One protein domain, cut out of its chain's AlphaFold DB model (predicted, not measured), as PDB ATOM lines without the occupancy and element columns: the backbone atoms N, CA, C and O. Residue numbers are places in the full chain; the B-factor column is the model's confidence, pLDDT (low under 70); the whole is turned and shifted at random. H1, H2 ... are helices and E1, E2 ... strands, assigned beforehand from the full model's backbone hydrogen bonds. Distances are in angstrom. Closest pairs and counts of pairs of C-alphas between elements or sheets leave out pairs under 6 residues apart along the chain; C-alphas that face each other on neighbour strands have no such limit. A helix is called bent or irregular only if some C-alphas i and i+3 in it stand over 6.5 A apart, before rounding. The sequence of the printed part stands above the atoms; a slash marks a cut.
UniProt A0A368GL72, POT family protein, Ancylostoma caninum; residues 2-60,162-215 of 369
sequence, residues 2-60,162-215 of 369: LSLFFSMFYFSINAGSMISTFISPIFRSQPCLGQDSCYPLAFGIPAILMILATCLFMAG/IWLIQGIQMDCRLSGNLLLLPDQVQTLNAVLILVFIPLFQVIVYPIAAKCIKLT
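Overview. This is residues 2 to 60 and 162 to 215 of the 369 residues of the protein "POT family protein" of Ancylostoma caninum (UniProt A0A368GL72). Three long helices make an open fan: H1 runs through the middle, H2 folds back from its end to make a V with it, and the kinked H4 crosses along its other side. The short helix H3 packs on the beginning of H4, and a loop with the three-residue strand E1 joins the two; the free ends of the V, residues 2 to 9 of H1 and 47 to 60 of H2, stick out. The printed part has 113 residues, with four named helices and one named strand in the order H1, H2, H3, E1, H4, and its class is mostly helix. It is loose, with a radius of gyration of the C-alphas of 19.3 A, and flat, spanning 62 by 48 by 24 A.

Arrangement. H4, residues 182 to 211, is the longest helix and has a kink of 51 degrees near residue 199. With residues 183 to 194 alone it touches H1, residues 2 to 28; the closest C-alphas, of Met 18 and Thr 187, are 5.1 A apart. These two run opposite ways at a shallow tilt of 29 degrees. H1, which has a kink of 27 degrees near residue 22, forms a helical hairpin with H2, residues 39 to 60, opposite ways at a shallow tilt of 25 degrees. They touch through residues 24 to 28 and 39 to 42 alone; the closest C-alphas, of Arg 28 and Ala 42, are 5.3 A apart. H2 and H4 are apart. H3, residues 162 to 168, touches residues 182 to 183 of H4 alone, at a steep tilt of 55 degrees and opposite ways; the closest C-alphas, of Gly 167 and Pro 182, are 5.1 A apart. The helix packing is only just mostly aligned, with 2 of these 3 touching pairs at a shallow tilt. E1, residues 173 to 175, pairs with no named strand, but residues 178 to 179 pair with it, antiparallel. E1 is apart from H3 and H4. Every O i to N i+4 pair is within hydrogen-bond range in H3, against 21 of 23 in H1, 17 of 18 in H2 and 16 of 26 in H4.

Along the chain. H4 measures 40.2 A from C-alpha 182 at (-12.849, -4.465, 39.476) to C-alpha 211 at (23.795, -9.951, 54.992). H1 measures 38.3 A and begins with C-alpha 2 at (20.684, 11.164, 30.736). H1 and H4 are only just irregular: C-alphas 22 and 25 are 6.6 A apart, and C-alphas 202 and 205 are 6.8 A apart. H2 measures 32.1 A, H3 10.0 A and E1 5.7 A.

Size, cuts and confidence. The C-alphas of Gly 34 and Cys 211, the two farthest apart, are 62.6 A from each other. Residues 61 to 161 are not printed, and C-alphas 60 and 162 are 41.2 A apart across this cut. Of the links printed whole, H3 to E1 is tight and the other two are short. The mean pLDDT of the printed part is 87.8, and residue 36 is under 70.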
ATOM      1  N   LEU A   2      21.345  12.335  31.336       82.12
ATOM      2  CA  LEU A   2      20.684  11.164  30.736       82.12
ATOM      3  C   LEU A   2      19.926  10.279  31.754       82.12
ATOM      4  O   LEU A   2      18.791   9.890  31.507       82.12
ATOM      5  N   SER A   3      20.512  10.019  32.926       81.81
ATOM      6  CA  SER A   3      19.858   9.267  34.013       81.81
ATOM      7  C   SER A   3      18.603   9.960  34.555       81.81
ATOM      8  O   SER A   3      17.593   9.305  34.799       81.81
ATOM      9  N   LEU A   4      18.652  11.288  34.701       83.75
ATOM     10  CA  LEU A   4      17.520  12.099  35.145       83.75
ATOM     11  C   LEU A   4      16.378  12.067  34.119       83.75
ATOM     12  O   LEU A   4      15.230  11.879  34.503       83.75
ATOM     13  N   PHE A   5      16.697  12.174  32.825       88.75
ATOM     14  CA  PHE A   5      15.715  12.036  31.745       88.75
ATOM     15  C   PHE A   5      15.005  10.677  31.797       88.75
ATOM     16  O   PHE A   5      13.779  10.635  31.826       88.75
ATOM     17  N   PHE A   6      15.751   9.569  31.882       87.19
ATOM     18  CA  PHE A   6      15.147   8.234  31.960       87.19
ATOM     19  C   PHE A   6      14.342   8.011  33.244       87.19
ATOM     20  O   PHE A   6      13.327   7.324  33.205       87.19
ATOM     21  N   SER A   7      14.749   8.619  34.360       85.12
ATOM     22  CA  SER A   7      14.003   8.537  35.622       85.12
ATOM     23  C   SER A   7      12.685   9.313  35.551       85.12
ATOM     24  O   SER A   7      11.646   8.784  35.934       85.12
ATOM     25  N   MET A   8      12.704  10.534  35.000       87.56
ATOM     26  CA  MET A   8      11.483  11.312  34.755       87.56
ATOM     27  C   MET A   8      10.561  10.604  33.760       87.56
ATOM     28  O   MET A   8       9.367  10.507  34.005       87.56
ATOM     29  N   PHE A   9      11.108  10.046  32.679       89.88
ATOM     30  CA  PHE A   9      10.337   9.269  31.711       89.88
ATOM     31  C   PHE A   9       9.668   8.048  32.356       89.88
ATOM     32  O   PHE A   9       8.482   7.804  32.150       89.88
ATOM     33  N   TYR A  10      10.409   7.314  33.190       87.62
ATOM     34  CA  TYR A  10       9.883   6.169  33.925       87.62
ATOM     35  C   TYR A  10       8.760   6.563  34.895       87.62
ATOM     36  O   TYR A  10       7.732   5.886  34.964       87.62
ATOM     37  N   PHE A  11       8.931   7.676  35.611       87.44
ATOM     38  CA  PHE A  11       7.888   8.230  36.469       87.44
ATOM     39  C   PHE A  11       6.637   8.601  35.661       87.44
ATOM     40  O   PHE A  11       5.543   8.178  36.021       87.44
ATOM     41  N   SER A  12       6.796   9.298  34.531       91.81
ATOM     42  CA  SER A  12       5.684   9.689  33.656       91.81
ATOM     43  C   SER A  12       4.901   8.493  33.109       91.81
ATOM     44  O   SER A  12       3.679   8.566  33.033       91.81
ATOM     45  N   ILE A  13       5.567   7.379  32.770       91.00
ATOM     46  CA  ILE A  13       4.885   6.149  32.330       91.00
ATOM     47  C   ILE A  13       4.001   5.589  33.447       91.00
ATOM     48  O   ILE A  13       2.828   5.304  33.214       91.00
ATOM     49  N   ASN A  14       4.547   5.437  34.655       89.88
ATOM     50  CA  ASN A  14       3.798   4.854  35.769       89.88
ATOM     51  C   ASN A  14       2.669   5.780  36.234       89.88
ATOM     52  O   ASN A  14       1.558   5.314  36.470       89.88
ATOM     53  N   ALA A  15       2.915   7.092  36.291       90.38
ATOM     54  CA  ALA A  15       1.886   8.082  36.591       90.38
ATOM     55  C   ALA A  15       0.774   8.082  35.528       90.38
ATOM     56  O   ALA A  15      -0.405   8.045  35.871       90.38
ATOM     57  N   GLY A  16       1.133   8.055  34.239       92.19
ATOM     58  CA  GLY A  16       0.169   7.978  33.140       92.19
ATOM     59  C   GLY A  16      -0.660   6.691  33.173       92.19
ATOM     60  O   GLY A  16      -1.880   6.745  33.032       92.19
ATOM     61  N   SER A  17      -0.022   5.546  33.429       90.19
ATOM     62  CA  SER A  17      -0.705   4.256  33.591       90.19
ATOM     63  C   SER A  17      -1.664   4.265  34.784       90.19
ATOM     64  O   SER A  17      -2.808   3.837  34.642       90.19
ATOM     65  N   MET A  18      -1.249   4.816  35.928       90.50
ATOM     66  CA  MET A  18      -2.090   4.959  37.119       90.50
ATOM     67  C   MET A  18      -3.335   5.810  36.833       90.50
ATOM     68  O   MET A  18      -4.452   5.382  37.107       90.50
ATOM     69  N   ILE A  19      -3.151   6.990  36.232       92.12
ATOM     70  CA  ILE A  19      -4.251   7.904  35.894       92.12
ATOM     71  C   ILE A  19      -5.201   7.248  34.885       92.12
ATOM     72  O   ILE A  19      -6.414   7.266  35.080       92.12
ATOM     73  N   SER A  20      -4.664   6.636  33.825       91.12
ATOM     74  CA  SER A  20      -5.482   6.003  32.788       91.12
ATOM     75  C   SER A  20      -6.275   4.816  33.333       91.12
ATOM     76  O   SER A  20      -7.476   4.744  33.103       91.12
ATOM     77  N   THR A  21      -5.640   3.905  34.072       88.75
ATOM     78  CA  THR A  21      -6.324   2.718  34.624       88.75
ATOM     79  C   THR A  21      -7.401   3.084  35.641       88.75
ATOM     80  O   THR A  21      -8.411   2.393  35.725       88.75
ATOM     81  N   PHE A  22      -7.236   4.194  36.365       90.31
ATOM     82  CA  PHE A  22      -8.236   4.661  37.320       90.31
ATOM     83  C   PHE A  22      -9.425   5.360  36.644       90.31
ATOM     84  O   PHE A  22     -10.578   5.112  37.002       90.31
ATOM     85  N   ILE A  23      -9.153   6.234  35.669       90.31
ATOM     86  CA  ILE A  23     -10.163   7.099  35.044       90.31
ATOM     87  C   ILE A  23     -10.920   6.387  33.913       90.31
ATOM     88  O   ILE A  23     -12.127   6.580  33.775       90.31
ATOM     89  N   SER A  24     -10.258   5.558  33.099       88.69
ATOM     90  CA  SER A  24     -10.892   4.911  31.940       88.69
ATOM     91  C   SER A  24     -12.159   4.108  32.295       88.69
ATOM     92  O   SER A  24     -13.154   4.258  31.580       88.69
ATOM     93  N   PRO A  25     -12.205   3.325  33.395       85.38
ATOM     94  CA  PRO A  25     -13.432   2.648  33.820       85.38
ATOM     95  C   PRO A  25     -14.562   3.611  34.209       85.38
ATOM     96  O   PRO A  25     -15.721   3.317  33.933       85.38
ATOM     97  N   ILE A  26     -14.237   4.778  34.781       86.62
ATOM     98  CA  ILE A  26     -15.222   5.805  35.165       86.62
ATOM     99  C   ILE A  26     -15.883   6.398  33.920       86.62
ATOM    100  O   ILE A  26     -17.096   6.567  33.887       86.62
ATOM    101  N   PHE A  27     -15.105   6.682  32.870       87.31
ATOM    102  CA  PHE A  27     -15.663   7.152  31.598       87.31
ATOM    103  C   PHE A  27     -16.518   6.090  30.911       87.31
ATOM    104  O   PHE A  27     -17.557   6.417  30.345       87.31
ATOM    105  N   ARG A  28     -16.110   4.819  30.998       85.62
ATOM    106  CA  ARG A  28     -16.886   3.695  30.469       85.62
ATOM    107  C   ARG A  28     -18.218   3.518  31.201       85.62
ATOM    108  O   ARG A  28     -19.189   3.141  30.559       85.62
ATOM    109  N   SER A  29     -18.277   3.774  32.507       80.62
ATOM    110  CA  SER A  29     -19.479   3.541  33.318       80.62
ATOM    111  C   SER A  29     -20.529   4.653  33.239       80.62
ATOM    112  O   SER A  29     -21.539   4.570  33.933       80.62
ATOM    113  N   GLN A  30     -20.287   5.724  32.475       82.50
ATOM    114  CA  GLN A  30     -21.288   6.771  32.262       82.50
ATOM    115  C   GLN A  30     -22.251   6.371  31.137       82.50
ATOM    116  O   GLN A  30     -21.790   5.832  30.125       82.50
ATOM    117  N   PRO A  31     -23.552   6.692  31.251       80.81
ATOM    118  CA  PRO A  31     -24.490   6.489  30.160       80.81
ATOM    119  C   PRO A  31     -24.212   7.494  29.036       80.81
ATOM    120  O   PRO A  31     -24.043   8.692  29.279       80.81
ATOM    121  N   CYS A  32     -24.162   7.030  27.789       80.62
ATOM    122  CA  CYS A  32     -24.045   7.911  26.629       80.62
ATOM    123  C   CYS A  32     -24.682   7.290  25.386       80.62
ATOM    124  O   CYS A  32     -24.760   6.073  25.263       80.62
ATOM    125  N   LEU A  33     -25.145   8.136  24.457       80.56
ATOM    126  CA  LEU A  33     -25.766   7.704  23.192       80.56
ATOM    127  C   LEU A  33     -26.922   6.695  23.371       80.56
ATOM    128  O   LEU A  33     -27.158   5.861  22.505       80.56
ATOM    129  N   GLY A  34     -27.640   6.768  24.497       77.19
ATOM    130  CA  GLY A  34     -28.735   5.846  24.817       77.19
ATOM    131  C   GLY A  34     -28.295   4.457  25.292       77.19
ATOM    132  O   GLY A  34     -29.149   3.588  25.426       77.19
ATOM    133  N   GLN A  35     -27.002   4.239  25.550       76.50
ATOM    134  CA  GLN A  35     -26.466   3.023  26.166       76.50
ATOM    135  C   GLN A  35     -26.007   3.289  27.604       76.50
ATOM    136  O   GLN A  35     -25.546   4.389  27.923       76.50
ATOM    137  N   ASP A  36     -26.070   2.261  28.450       69.81
ATOM    138  CA  ASP A  36     -25.659   2.323  29.861       69.81
ATOM    139  C   ASP A  36     -24.134   2.451  30.048       69.81
ATOM    140  O   ASP A  36     -23.664   2.803  31.130       69.81
ATOM    141  N   SER A  37     -23.347   2.199  28.994       78.44
ATOM    142  CA  SER A  37     -21.885   2.300  29.017       78.44
ATOM    143  C   SER A  37     -21.324   3.089  27.837       78.44
ATOM    144  O   SER A  37     -21.636   2.796  26.682       78.44
ATOM    145  N   CYS A  38     -20.420   4.033  28.111       84.06
ATOM    146  CA  CYS A  38     -19.847   4.914  27.100       84.06
ATOM    147  C   CYS A  38     -18.477   4.468  26.572       84.06
ATOM    148  O   CYS A  38     -17.429   5.037  26.900       84.06
ATOM    149  N   TYR A  39     -18.473   3.484  25.675       85.00
ATOM    150  CA  TYR A  39     -17.256   3.079  24.961       85.00
ATOM    151  C   TYR A  39     -16.656   4.165  24.054       85.00
ATOM    152  O   TYR A  39     -15.429   4.307  24.056       85.00
ATOM    153  N   PRO A  40     -17.447   4.977  23.316       88.00
ATOM    154  CA  PRO A  40     -16.886   6.035  22.477       88.00
ATOM    155  C   PRO A  40     -16.067   7.059  23.266       88.00
ATOM    156  O   PRO A  40     -15.023   7.495  22.791       88.00
ATOM    157  N   LEU A  41     -16.486   7.405  24.488       86.50
ATOM    158  CA  LEU A  41     -15.727   8.309  25.354       86.50
ATOM    159  C   LEU A  41     -14.448   7.641  25.874       86.50
ATOM    160  O   LEU A  41     -13.369   8.233  25.803       86.50
ATOM    161  N   ALA A  42     -14.558   6.395  26.344       87.69
ATOM    162  CA  ALA A  42     -13.432   5.644  26.891       87.69
ATOM    163  C   ALA A  42     -12.306   5.415  25.863       87.69
ATOM    164  O   ALA A  42     -11.133   5.519  26.219       87.69
ATOM    165  N   PHE A  43     -12.640   5.151  24.593       90.62
ATOM    166  CA  PHE A  43     -11.657   4.954  23.517       90.62
ATOM    167  C   PHE A  43     -11.306   6.236  22.748       90.62
ATOM    168  O   PHE A  43     -10.180   6.376  22.263       90.62
ATOM    169  N   GLY A  44     -12.232   7.191  22.658       92.25
ATOM    170  CA  GLY A  44     -12.031   8.451  21.944       92.25
ATOM    171  C   GLY A  44     -10.988   9.349  22.603       92.25
ATOM    172  O   GLY A  44     -10.160   9.935  21.906       92.25
ATOM    173  N   ILE A  45     -10.962   9.411  23.941       92.44
ATOM    174  CA  ILE A  45      -9.972  10.212  24.677       92.44
ATOM    175  C   ILE A  45      -8.532   9.747  24.370       92.44
ATOM    176  O   ILE A  45      -7.741  10.576  23.910       92.44
ATOM    177  N   PRO A  46      -8.164   8.455  24.535       93.56
ATOM    178  CA  PRO A  46      -6.851   7.958  24.123       93.56
ATOM    179  C   PRO A  46      -6.522   8.235  22.654       93.56
ATOM    180  O   PRO A  46      -5.392   8.613  22.352       93.56
ATOM    181  N   ALA A  47      -7.491   8.096  21.742       95.19
ATOM    182  CA  ALA A  47      -7.268   8.354  20.321       95.19
ATOM    183  C   ALA A  47      -6.862   9.815  20.059       95.19
ATOM    184  O   ALA A  47      -5.867  10.069  19.380       95.19
ATOM    185  N   ILE A  48      -7.573  10.776  20.660       96.06
ATOM    186  CA  ILE A  48      -7.252  12.207  20.551       96.06
ATOM    187  C   ILE A  48      -5.878  12.500  21.162       96.06
ATOM    188  O   ILE A  48      -5.061  13.180  20.539       96.06
ATOM    189  N   LEU A  49      -5.583  11.954  22.346       95.06
ATOM    190  CA  LEU A  49      -4.283  12.131  22.998       95.06
ATOM    191  C   LEU A  49      -3.130  11.581  22.145       95.06
ATOM    192  O   LEU A  49      -2.085  12.226  22.048       95.06
ATOM    193  N   MET A  50      -3.316  10.439  21.478       96.19
ATOM    194  CA  MET A  50      -2.309   9.863  20.581       96.19
ATOM    195  C   MET A  50      -2.109  10.684  19.304       96.19
ATOM    196  O   MET A  50      -0.968  10.836  18.854       96.19
ATOM    197  N   ILE A  51      -3.177  11.257  18.739       97.50
ATOM    198  CA  ILE A  51      -3.075  12.190  17.606       97.50
ATOM    199  C   ILE A  51      -2.272  13.426  18.026       97.50
ATOM    200  O   ILE A  51      -1.295  13.773  17.363       97.50
ATOM    201  N   LEU A  52      -2.616  14.038  19.163       97.38
ATOM    202  CA  LEU A  52      -1.900  15.197  19.702       97.38
ATOM    203  C   LEU A  52      -0.418  14.886  19.952       97.38
ATOM    204  O   LEU A  52       0.450  15.648  19.525       97.38
ATOM    205  N   ALA A  53      -0.116  13.747  20.581       96.12
ATOM    206  CA  ALA A  53       1.256  13.305  20.818       96.12
ATOM    207  C   ALA A  53       2.036  13.116  19.506       96.12
ATOM    208  O   ALA A  53       3.194  13.524  19.409       96.12
ATOM    209  N   THR A  54       1.395  12.557  18.477       96.50
ATOM    210  CA  THR A  54       2.004  12.359  17.154       96.50
ATOM    211  C   THR A  54       2.266  13.693  16.453       96.50
ATOM    212  O   THR A  54       3.365  13.902  15.936       96.50
ATOM    213  N   CYS A  55       1.316  14.632  16.488       97.12
ATOM    214  CA  CYS A  55       1.495  15.975  15.936       97.12
ATOM    215  C   CYS A  55       2.651  16.722  16.616       97.12
ATOM    216  O   CYS A  55       3.499  17.296  15.930       97.12
ATOM    217  N   LEU A  56       2.738  16.662  17.951       96.19
ATOM    218  CA  LEU A  56       3.852  17.242  18.708       96.19
ATOM    219  C   LEU A  56       5.188  16.581  18.344       96.19
ATOM    220  O   LEU A  56       6.186  17.269  18.125       96.19
ATOM    221  N   PHE A  57       5.204  15.252  18.224       95.19
ATOM    222  CA  PHE A  57       6.399  14.514  17.826       95.19
ATOM    223  C   PHE A  57       6.877  14.904  16.420       95.19
ATOM    224  O   PHE A  57       8.078  15.101  16.217       95.19
ATOM    225  N   MET A  58       5.956  15.062  15.465       95.19
ATOM    226  CA  MET A  58       6.254  15.503  14.099       95.19
ATOM    227  C   MET A  58       6.757  16.949  14.051       95.19
ATOM    228  O   MET A  58       7.731  17.225  13.346       95.19
ATOM    229  N   ALA A  59       6.155  17.857  14.823       96.31
ATOM    230  CA  ALA A  59       6.601  19.246  14.920       96.31
ATOM    231  C   ALA A  59       8.049  19.351  15.442       96.31
ATOM    232  O   ALA A  59       8.833  20.153  14.939       96.31
ATOM    233  N   GLY A  60       8.445  18.478  16.377       95.19
ATOM    234  CA  GLY A  60       9.817  18.392  16.891       95.19
ATOM    235  C   GLY A  60      10.848  17.805  15.915       95.19
ATOM    236  O   GLY A  60      12.049  17.849  16.191       95.19
ATOM    237  N   ILE A 162      -7.593 -12.853  34.290       89.50
ATOM    238  CA  ILE A 162      -8.147 -13.829  35.241       89.50
ATOM    239  C   ILE A 162      -8.423 -13.176  36.596       89.50
ATOM    240  O   ILE A 162      -9.477 -13.404  37.183       89.50
ATOM    241  N   TRP A 163      -7.509 -12.336  37.080       90.00
ATOM    242  CA  TRP A 163      -7.703 -11.652  38.362       90.00
ATOM    243  C   TRP A 163      -8.823 -10.618  38.281       90.00
ATOM    244  O   TRP A 163      -9.527 -10.405  39.262       90.00
ATOM    245  N   LEU A 164      -9.035 -10.031  37.101       88.62
ATOM    246  CA  LEU A 164     -10.187  -9.178  36.860       88.62
ATOM    247  C   LEU A 164     -11.499  -9.973  36.962       88.62
ATOM    248  O   LEU A 164     -12.419  -9.538  37.646       88.62
ATOM    249  N   ILE A 165     -11.579 -11.157  36.343       87.19
ATOM    250  CA  ILE A 165     -12.761 -12.032  36.444       87.19
ATOM    251  C   ILE A 165     -13.023 -12.435  37.899       87.19
ATOM    252  O   ILE A 165     -14.166 -12.382  38.345       87.19
ATOM    253  N   GLN A 166     -11.975 -12.787  38.647       88.38
ATOM    254  CA  GLN A 166     -12.086 -13.036  40.084       88.38
ATOM    255  C   GLN A 166     -12.599 -11.790  40.823       88.38
ATOM    256  O   GLN A 166     -13.495 -11.905  41.649       88.38
ATOM    257  N   GLY A 167     -12.098 -10.596  40.495       87.50
ATOM    258  CA  GLY A 167     -12.549  -9.337  41.090       87.50
ATOM    259  C   GLY A 167     -14.025  -9.025  40.826       87.50
ATOM    260  O   GLY A 167     -14.709  -8.550  41.725       87.50
ATOM    261  N   ILE A 168     -14.550  -9.352  39.639       84.75
ATOM    262  CA  ILE A 168     -15.983  -9.207  39.307       84.75
ATOM    263  C   ILE A 168     -16.862 -10.112  40.190       84.75
ATOM    264  O   ILE A 168     -18.022  -9.794  40.440       84.75
ATOM    265  N   GLN A 169     -16.318 -11.231  40.672       83.31
ATOM    266  CA  GLN A 169     -17.006 -12.176  41.557       83.31
ATOM    267  C   GLN A 169     -16.937 -11.785  43.044       83.31
ATOM    268  O   GLN A 169     -17.519 -12.476  43.877       83.31
ATOM    269  N   MET A 170     -16.217 -10.715  43.393       83.81
ATOM    270  CA  MET A 170     -16.018 -10.261  44.770       83.81
ATOM    271  C   MET A 170     -16.838  -9.006  45.072       83.81
ATOM    272  O   MET A 170     -17.179  -8.229  44.177       83.81
ATOM    273  N   ASP A 171     -17.117  -8.767  46.357       83.00
ATOM    274  CA  ASP A 171     -17.674  -7.483  46.775       83.00
ATOM    275  C   ASP A 171     -16.632  -6.372  46.578       83.00
ATOM    276  O   ASP A 171     -15.528  -6.398  47.122       83.00
ATOM    277  N   CYS A 172     -17.008  -5.397  45.761       82.44
ATOM    278  CA  CYS A 172     -16.182  -4.279  45.331       82.44
ATOM    279  C   CYS A 172     -16.328  -3.037  46.232       82.44
ATOM    280  O   CYS A 172     -15.811  -1.959  45.918       82.44
ATOM    281  N   ARG A 173     -17.063  -3.152  47.344       82.69
ATOM    282  CA  ARG A 173     -17.269  -2.075  48.321       82.69
ATOM    283  C   ARG A 173     -16.170  -2.106  49.386       82.69
ATOM    284  O   ARG A 173     -16.118  -3.004  50.215       82.69
ATOM    285  N   LEU A 174     -15.303  -1.092  49.398       75.25
ATOM    286  CA  LEU A 174     -14.199  -0.990  50.370       75.25
ATOM    287  C   LEU A 174     -14.665  -0.501  51.748       75.25
ATOM    288  O   LEU A 174     -14.212  -0.991  52.776       75.25
ATOM    289  N   SER A 175     -15.538   0.511  51.773       74.88
ATOM    290  CA  SER A 175     -16.159   1.034  52.997       74.88
ATOM    291  C   SER A 175     -17.410   1.844  52.646       74.88
ATOM    292  O   SER A 175     -17.332   2.826  51.905       74.88
ATOM    293  N   GLY A 176     -18.577   1.413  53.142       72.31
ATOM    294  CA  GLY A 176     -19.872   2.071  52.920       72.31
ATOM    295  C   GLY A 176     -20.191   2.334  51.441       72.31
ATOM    296  O   GLY A 176     -20.624   1.436  50.722       72.31
ATOM    297  N   ASN A 177     -19.958   3.578  51.005       73.81
ATOM    298  CA  ASN A 177     -20.304   4.094  49.675       73.81
ATOM    299  C   ASN A 177     -19.144   4.073  48.661       73.81
ATOM    300  O   ASN A 177     -19.363   4.410  47.498       73.81
ATOM    301  N   LEU A 178     -17.915   3.722  49.063       76.81
ATOM    302  CA  LEU A 178     -16.784   3.664  48.133       76.81
ATOM    303  C   LEU A 178     -16.803   2.343  47.351       76.81
ATOM    304  O   LEU A 178     -16.282   1.326  47.817       76.81
ATOM    305  N   LEU A 179     -17.415   2.382  46.167       79.81
ATOM    306  CA  LEU A 179     -17.396   1.307  45.177       79.81
ATOM    307  C   LEU A 179     -16.158   1.463  44.285       79.81
ATOM    308  O   LEU A 179     -16.052   2.437  43.541       79.81
ATOM    309  N   LEU A 180     -15.235   0.507  44.355       83.56
ATOM    310  CA  LEU A 180     -14.084   0.436  43.456       83.56
ATOM    311  C   LEU A 180     -14.405  -0.552  42.337       83.56
ATOM    312  O   LEU A 180     -14.659  -1.717  42.614       83.56
ATOM    313  N   LEU A 181     -14.390  -0.124  41.075       82.81
ATOM    314  CA  LEU A 181     -14.641  -1.055  39.974       82.81
ATOM    315  C   LEU A 181     -13.530  -2.126  39.927       82.81
ATOM    316  O   LEU A 181     -12.364  -1.779  40.130       82.81
ATOM    317  N   PRO A 182     -13.843  -3.392  39.587       83.44
ATOM    318  CA  PRO A 182     -12.849  -4.465  39.476       83.44
ATOM    319  C   PRO A 182     -11.627  -4.089  38.621       83.44
ATOM    320  O   PRO A 182     -10.487  -4.336  39.012       83.44
ATOM    321  N   ASP A 183     -11.854  -3.403  37.494       83.62
ATOM    322  CA  ASP A 183     -10.805  -2.928  36.578       83.62
ATOM    323  C   ASP A 183      -9.814  -1.955  37.256       83.62
ATOM    324  O   ASP A 183      -8.633  -1.912  36.911       83.62
ATOM    325  N   GLN A 184     -10.270  -1.180  38.250       87.94
ATOM    326  CA  GLN A 184      -9.458  -0.173  38.945       87.94
ATOM    327  C   GLN A 184      -8.463  -0.795  39.934       87.94
ATOM    328  O   GLN A 184      -7.504  -0.136  40.337       87.94
ATOM    329  N   VAL A 185      -8.611  -2.075  40.292       86.88
ATOM    330  CA  VAL A 185      -7.616  -2.796  41.106       86.88
ATOM    331  C   VAL A 185      -6.257  -2.830  40.397       86.88
ATOM    332  O   VAL A 185      -5.213  -2.802  41.052       86.88
ATOM    333  N   GLN A 186      -6.234  -2.794  39.059       87.25
ATOM    334  CA  GLN A 186      -4.992  -2.735  38.287       87.25
ATOM    335  C   GLN A 186      -4.178  -1.459  38.565       87.25
ATOM    336  O   GLN A 186      -2.949  -1.494  38.481       87.25
ATOM    337  N   THR A 187      -4.815  -0.363  38.992       89.38
ATOM    338  CA  THR A 187      -4.129   0.876  39.395       89.38
ATOM    339  C   THR A 187      -3.149   0.639  40.550       89.38
ATOM    340  O   THR A 187      -2.101   1.289  40.608       89.38
ATOM    341  N   LEU A 188      -3.414  -0.345  41.424       88.94
ATOM    342  CA  LEU A 188      -2.497  -0.712  42.506       88.94
ATOM    343  C   LEU A 188      -1.129  -1.157  41.987       88.94
ATOM    344  O   LEU A 188      -0.133  -0.904  42.654       88.94
ATOM    345  N   ASN A 189      -1.041  -1.766  40.800       90.06
ATOM    346  CA  ASN A 189       0.239  -2.173  40.221       90.06
ATOM    347  C   ASN A 189       1.174  -0.965  40.028       90.06
ATOM    348  O   ASN A 189       2.297  -0.963  40.535       90.06
ATOM    349  N   ALA A 190       0.681   0.096  39.384       89.06
ATOM    350  CA  ALA A 190       1.453   1.313  39.144       89.06
ATOM    351  C   ALA A 190       1.831   2.025  40.456       89.06
ATOM    352  O   ALA A 190       2.973   2.460  40.621       89.06
ATOM    353  N   VAL A 191       0.901   2.090  41.419       91.00
ATOM    354  CA  VAL A 191       1.157   2.667  42.751       91.00
ATOM    355  C   VAL A 191       2.248   1.884  43.484       91.00
ATOM    356  O   VAL A 191       3.210   2.474  43.978       91.00
ATOM    357  N   LEU A 192       2.143   0.554  43.517       91.75
ATOM    358  CA  LEU A 192       3.123  -0.310  44.168       91.75
ATOM    359  C   LEU A 192       4.494  -0.198  43.509       91.75
ATOM    360  O   LEU A 192       5.486  -0.158  44.223       91.75
ATOM    361  N   ILE A 193       4.585  -0.081  42.182       90.69
ATOM    362  CA  ILE A 193       5.864   0.131  41.487       90.69
ATOM    363  C   ILE A 193       6.504   1.465  41.899       90.69
ATOM    364  O   ILE A 193       7.691   1.498  42.240       90.69
ATOM    365  N   LEU A 194       5.725   2.554  41.917       88.12
ATOM    366  CA  LEU A 194       6.202   3.884  42.315       88.12
ATOM    367  C   LEU A 194       6.701   3.920  43.766       88.12
ATOM    368  O   LEU A 194       7.666   4.626  44.057       88.12
ATOM    369  N   VAL A 195       6.088   3.142  44.662       91.12
ATOM    370  CA  VAL A 195       6.497   3.031  46.071       91.12
ATOM    371  C   VAL A 195       7.657   2.044  46.251       91.12
ATOM    372  O   VAL A 195       8.625   2.333  46.956       91.12
ATOM    373  N   PHE A 196       7.599   0.873  45.618       91.88
ATOM    374  CA  PHE A 196       8.556  -0.209  45.840       91.88
ATOM    375  C   PHE A 196       9.903   0.046  45.181       91.88
ATOM    376  O   PHE A 196      10.915  -0.355  45.743       91.88
ATOM    377  N   ILE A 197       9.988   0.738  44.047       89.88
ATOM    378  CA  ILE A 197      11.295   1.043  43.448       89.88
ATOM    379  C   ILE A 197      12.203   1.838  44.396       89.88
ATOM    380  O   ILE A 197      13.300   1.344  44.687       89.88
ATOM    381  N   PRO A 198      11.796   3.011  44.922       89.12
ATOM    382  CA  PRO A 198      12.633   3.749  45.861       89.12
ATOM    383  C   PRO A 198      12.832   2.973  47.168       89.12
ATOM    384  O   PRO A 198      13.956   2.918  47.665       89.12
ATOM    385  N   LEU A 199      11.796   2.296  47.682       92.94
ATOM    386  CA  LEU A 199      11.897   1.459  48.881       92.94
ATOM    387  C   LEU A 199      12.982   0.382  48.729       92.94
ATOM    388  O   LEU A 199      13.844   0.220  49.596       92.94
ATOM    389  N   PHE A 200      12.981  -0.343  47.611       90.88
ATOM    390  CA  PHE A 200      13.938  -1.415  47.379       90.88
ATOM    391  C   PHE A 200      15.343  -0.886  47.101       90.88
ATOM    392  O   PHE A 200      16.313  -1.480  47.562       90.88
ATOM    393  N   GLN A 201      15.478   0.230  46.383       88.94
ATOM    394  CA  GLN A 201      16.784   0.813  46.070       88.94
ATOM    395  C   GLN A 201      17.465   1.455  47.284       88.94
ATOM    396  O   GLN A 201      18.671   1.284  47.451       88.94
ATOM    397  N   VAL A 202      16.710   2.166  48.125       90.69
ATOM    398  CA  VAL A 202      17.256   2.958  49.239       90.69
ATOM    399  C   VAL A 202      17.318   2.158  50.540       90.69
ATOM    400  O   VAL A 202      18.251   2.333  51.317       90.69
ATOM    401  N   ILE A 203      16.353   1.267  50.780       92.31
ATOM    402  CA  ILE A 203      16.209   0.575  52.069       92.31
ATOM    403  C   ILE A 203      16.512  -0.916  51.919       92.31
ATOM    404  O   ILE A 203      17.466  -1.416  52.516       92.31
ATOM    405  N   VAL A 204      15.745  -1.639  51.095       91.62
ATOM    406  CA  VAL A 204      15.803  -3.114  51.076       91.62
ATOM    407  C   VAL A 204      17.142  -3.631  50.557       91.62
ATOM    408  O   VAL A 204      17.777  -4.445  51.224       91.62
ATOM    409  N   TYR A 205      17.611  -3.176  49.390       90.56
ATOM    410  CA  TYR A 205      18.863  -3.671  48.814       90.56
ATOM    411  C   TYR A 205      20.095  -3.306  49.649       90.56
ATOM    412  O   TYR A 205      20.919  -4.200  49.832       90.56
ATOM    413  N   PRO A 206      20.250  -2.085  50.197       89.62
ATOM    414  CA  PRO A 206      21.385  -1.774  51.066       89.62
ATOM    415  C   PRO A 206      21.410  -2.600  52.354       89.62
ATOM    416  O   PRO A 206      22.478  -3.052  52.757       89.62
ATOM    417  N   ILE A 207      20.254  -2.851  52.979       91.25
ATOM    418  CA  ILE A 207      20.165  -3.708  54.172       91.25
ATOM    419  C   ILE A 207      20.476  -5.160  53.809       91.25
ATOM    420  O   ILE A 207      21.334  -5.783  54.430       91.25
ATOM    421  N   ALA A 208      19.838  -5.697  52.772       89.06
ATOM    422  CA  ALA A 208      20.050  -7.077  52.358       89.06
ATOM    423  C   ALA A 208      21.484  -7.318  51.847       89.06
ATOM    424  O   ALA A 208      22.024  -8.403  52.057       89.06
ATOM    425  N   ALA A 209      22.136  -6.301  51.271       88.75
ATOM    426  CA  ALA A 209      23.544  -6.349  50.881       88.75
ATOM    427  C   ALA A 209      24.506  -6.492  52.073       88.75
ATOM    428  O   ALA A 209      25.607  -7.009  51.883       88.75
ATOM    429  N   LYS A 210      24.106  -6.081  53.289       87.50
ATOM    430  CA  LYS A 210      24.908  -6.305  54.506       87.50
ATOM    431  C   LYS A 210      24.960  -7.783  54.891       87.50
ATOM    432  O   LYS A 210      25.982  -8.235  55.392       87.50
ATOM    433  N   CYS A 211      23.887  -8.533  54.636       87.69
ATOM    434  CA  CYS A 211      23.795  -9.951  54.992       87.69
ATOM    435  C   CYS A 211      24.213 -10.879  53.842       87.69
ATOM    436  O   CYS A 211      24.840 -11.911  54.070       87.69
ATOM    437  N   ILE A 212      23.846 -10.551  52.597       87.31
ATOM    438  CA  ILE A 212      24.011 -11.430  51.434       87.31
ATOM    439  C   ILE A 212      24.463 -10.615  50.220       87.31
ATOM    440  O   ILE A 212      23.875  -9.593  49.876       87.31
ATOM    441  N   LYS A 213      25.454 -11.118  49.471       87.12
ATOM    442  CA  LYS A 213      25.801 -10.558  48.153       87.12
ATOM    443  C   LYS A 213      24.614 -10.699  47.186       87.12
ATOM    444  O   LYS A 213      24.302 -11.804  46.727       87.12
ATOM    445  N   LEU A 214      23.961  -9.579  46.878       86.62
ATOM    446  CA  LEU A 214      22.816  -9.494  45.969       86.62
ATOM    447  C   LEU A 214      23.276  -9.461  44.507       86.62
ATOM    448  O   LEU A 214      23.553  -8.396  43.956       86.62
ATOM    449  N   THR A 215      23.327 -10.623  43.856       90.12
ATOM    450  CA  THR A 215      23.544 -10.696  42.403       90.12
ATOM    451  C   THR A 215      22.233 -10.438  41.645       90.12
ATOM    452  O   THR A 215      21.160 -10.751  42.170       90.12
TER     453      THR A 215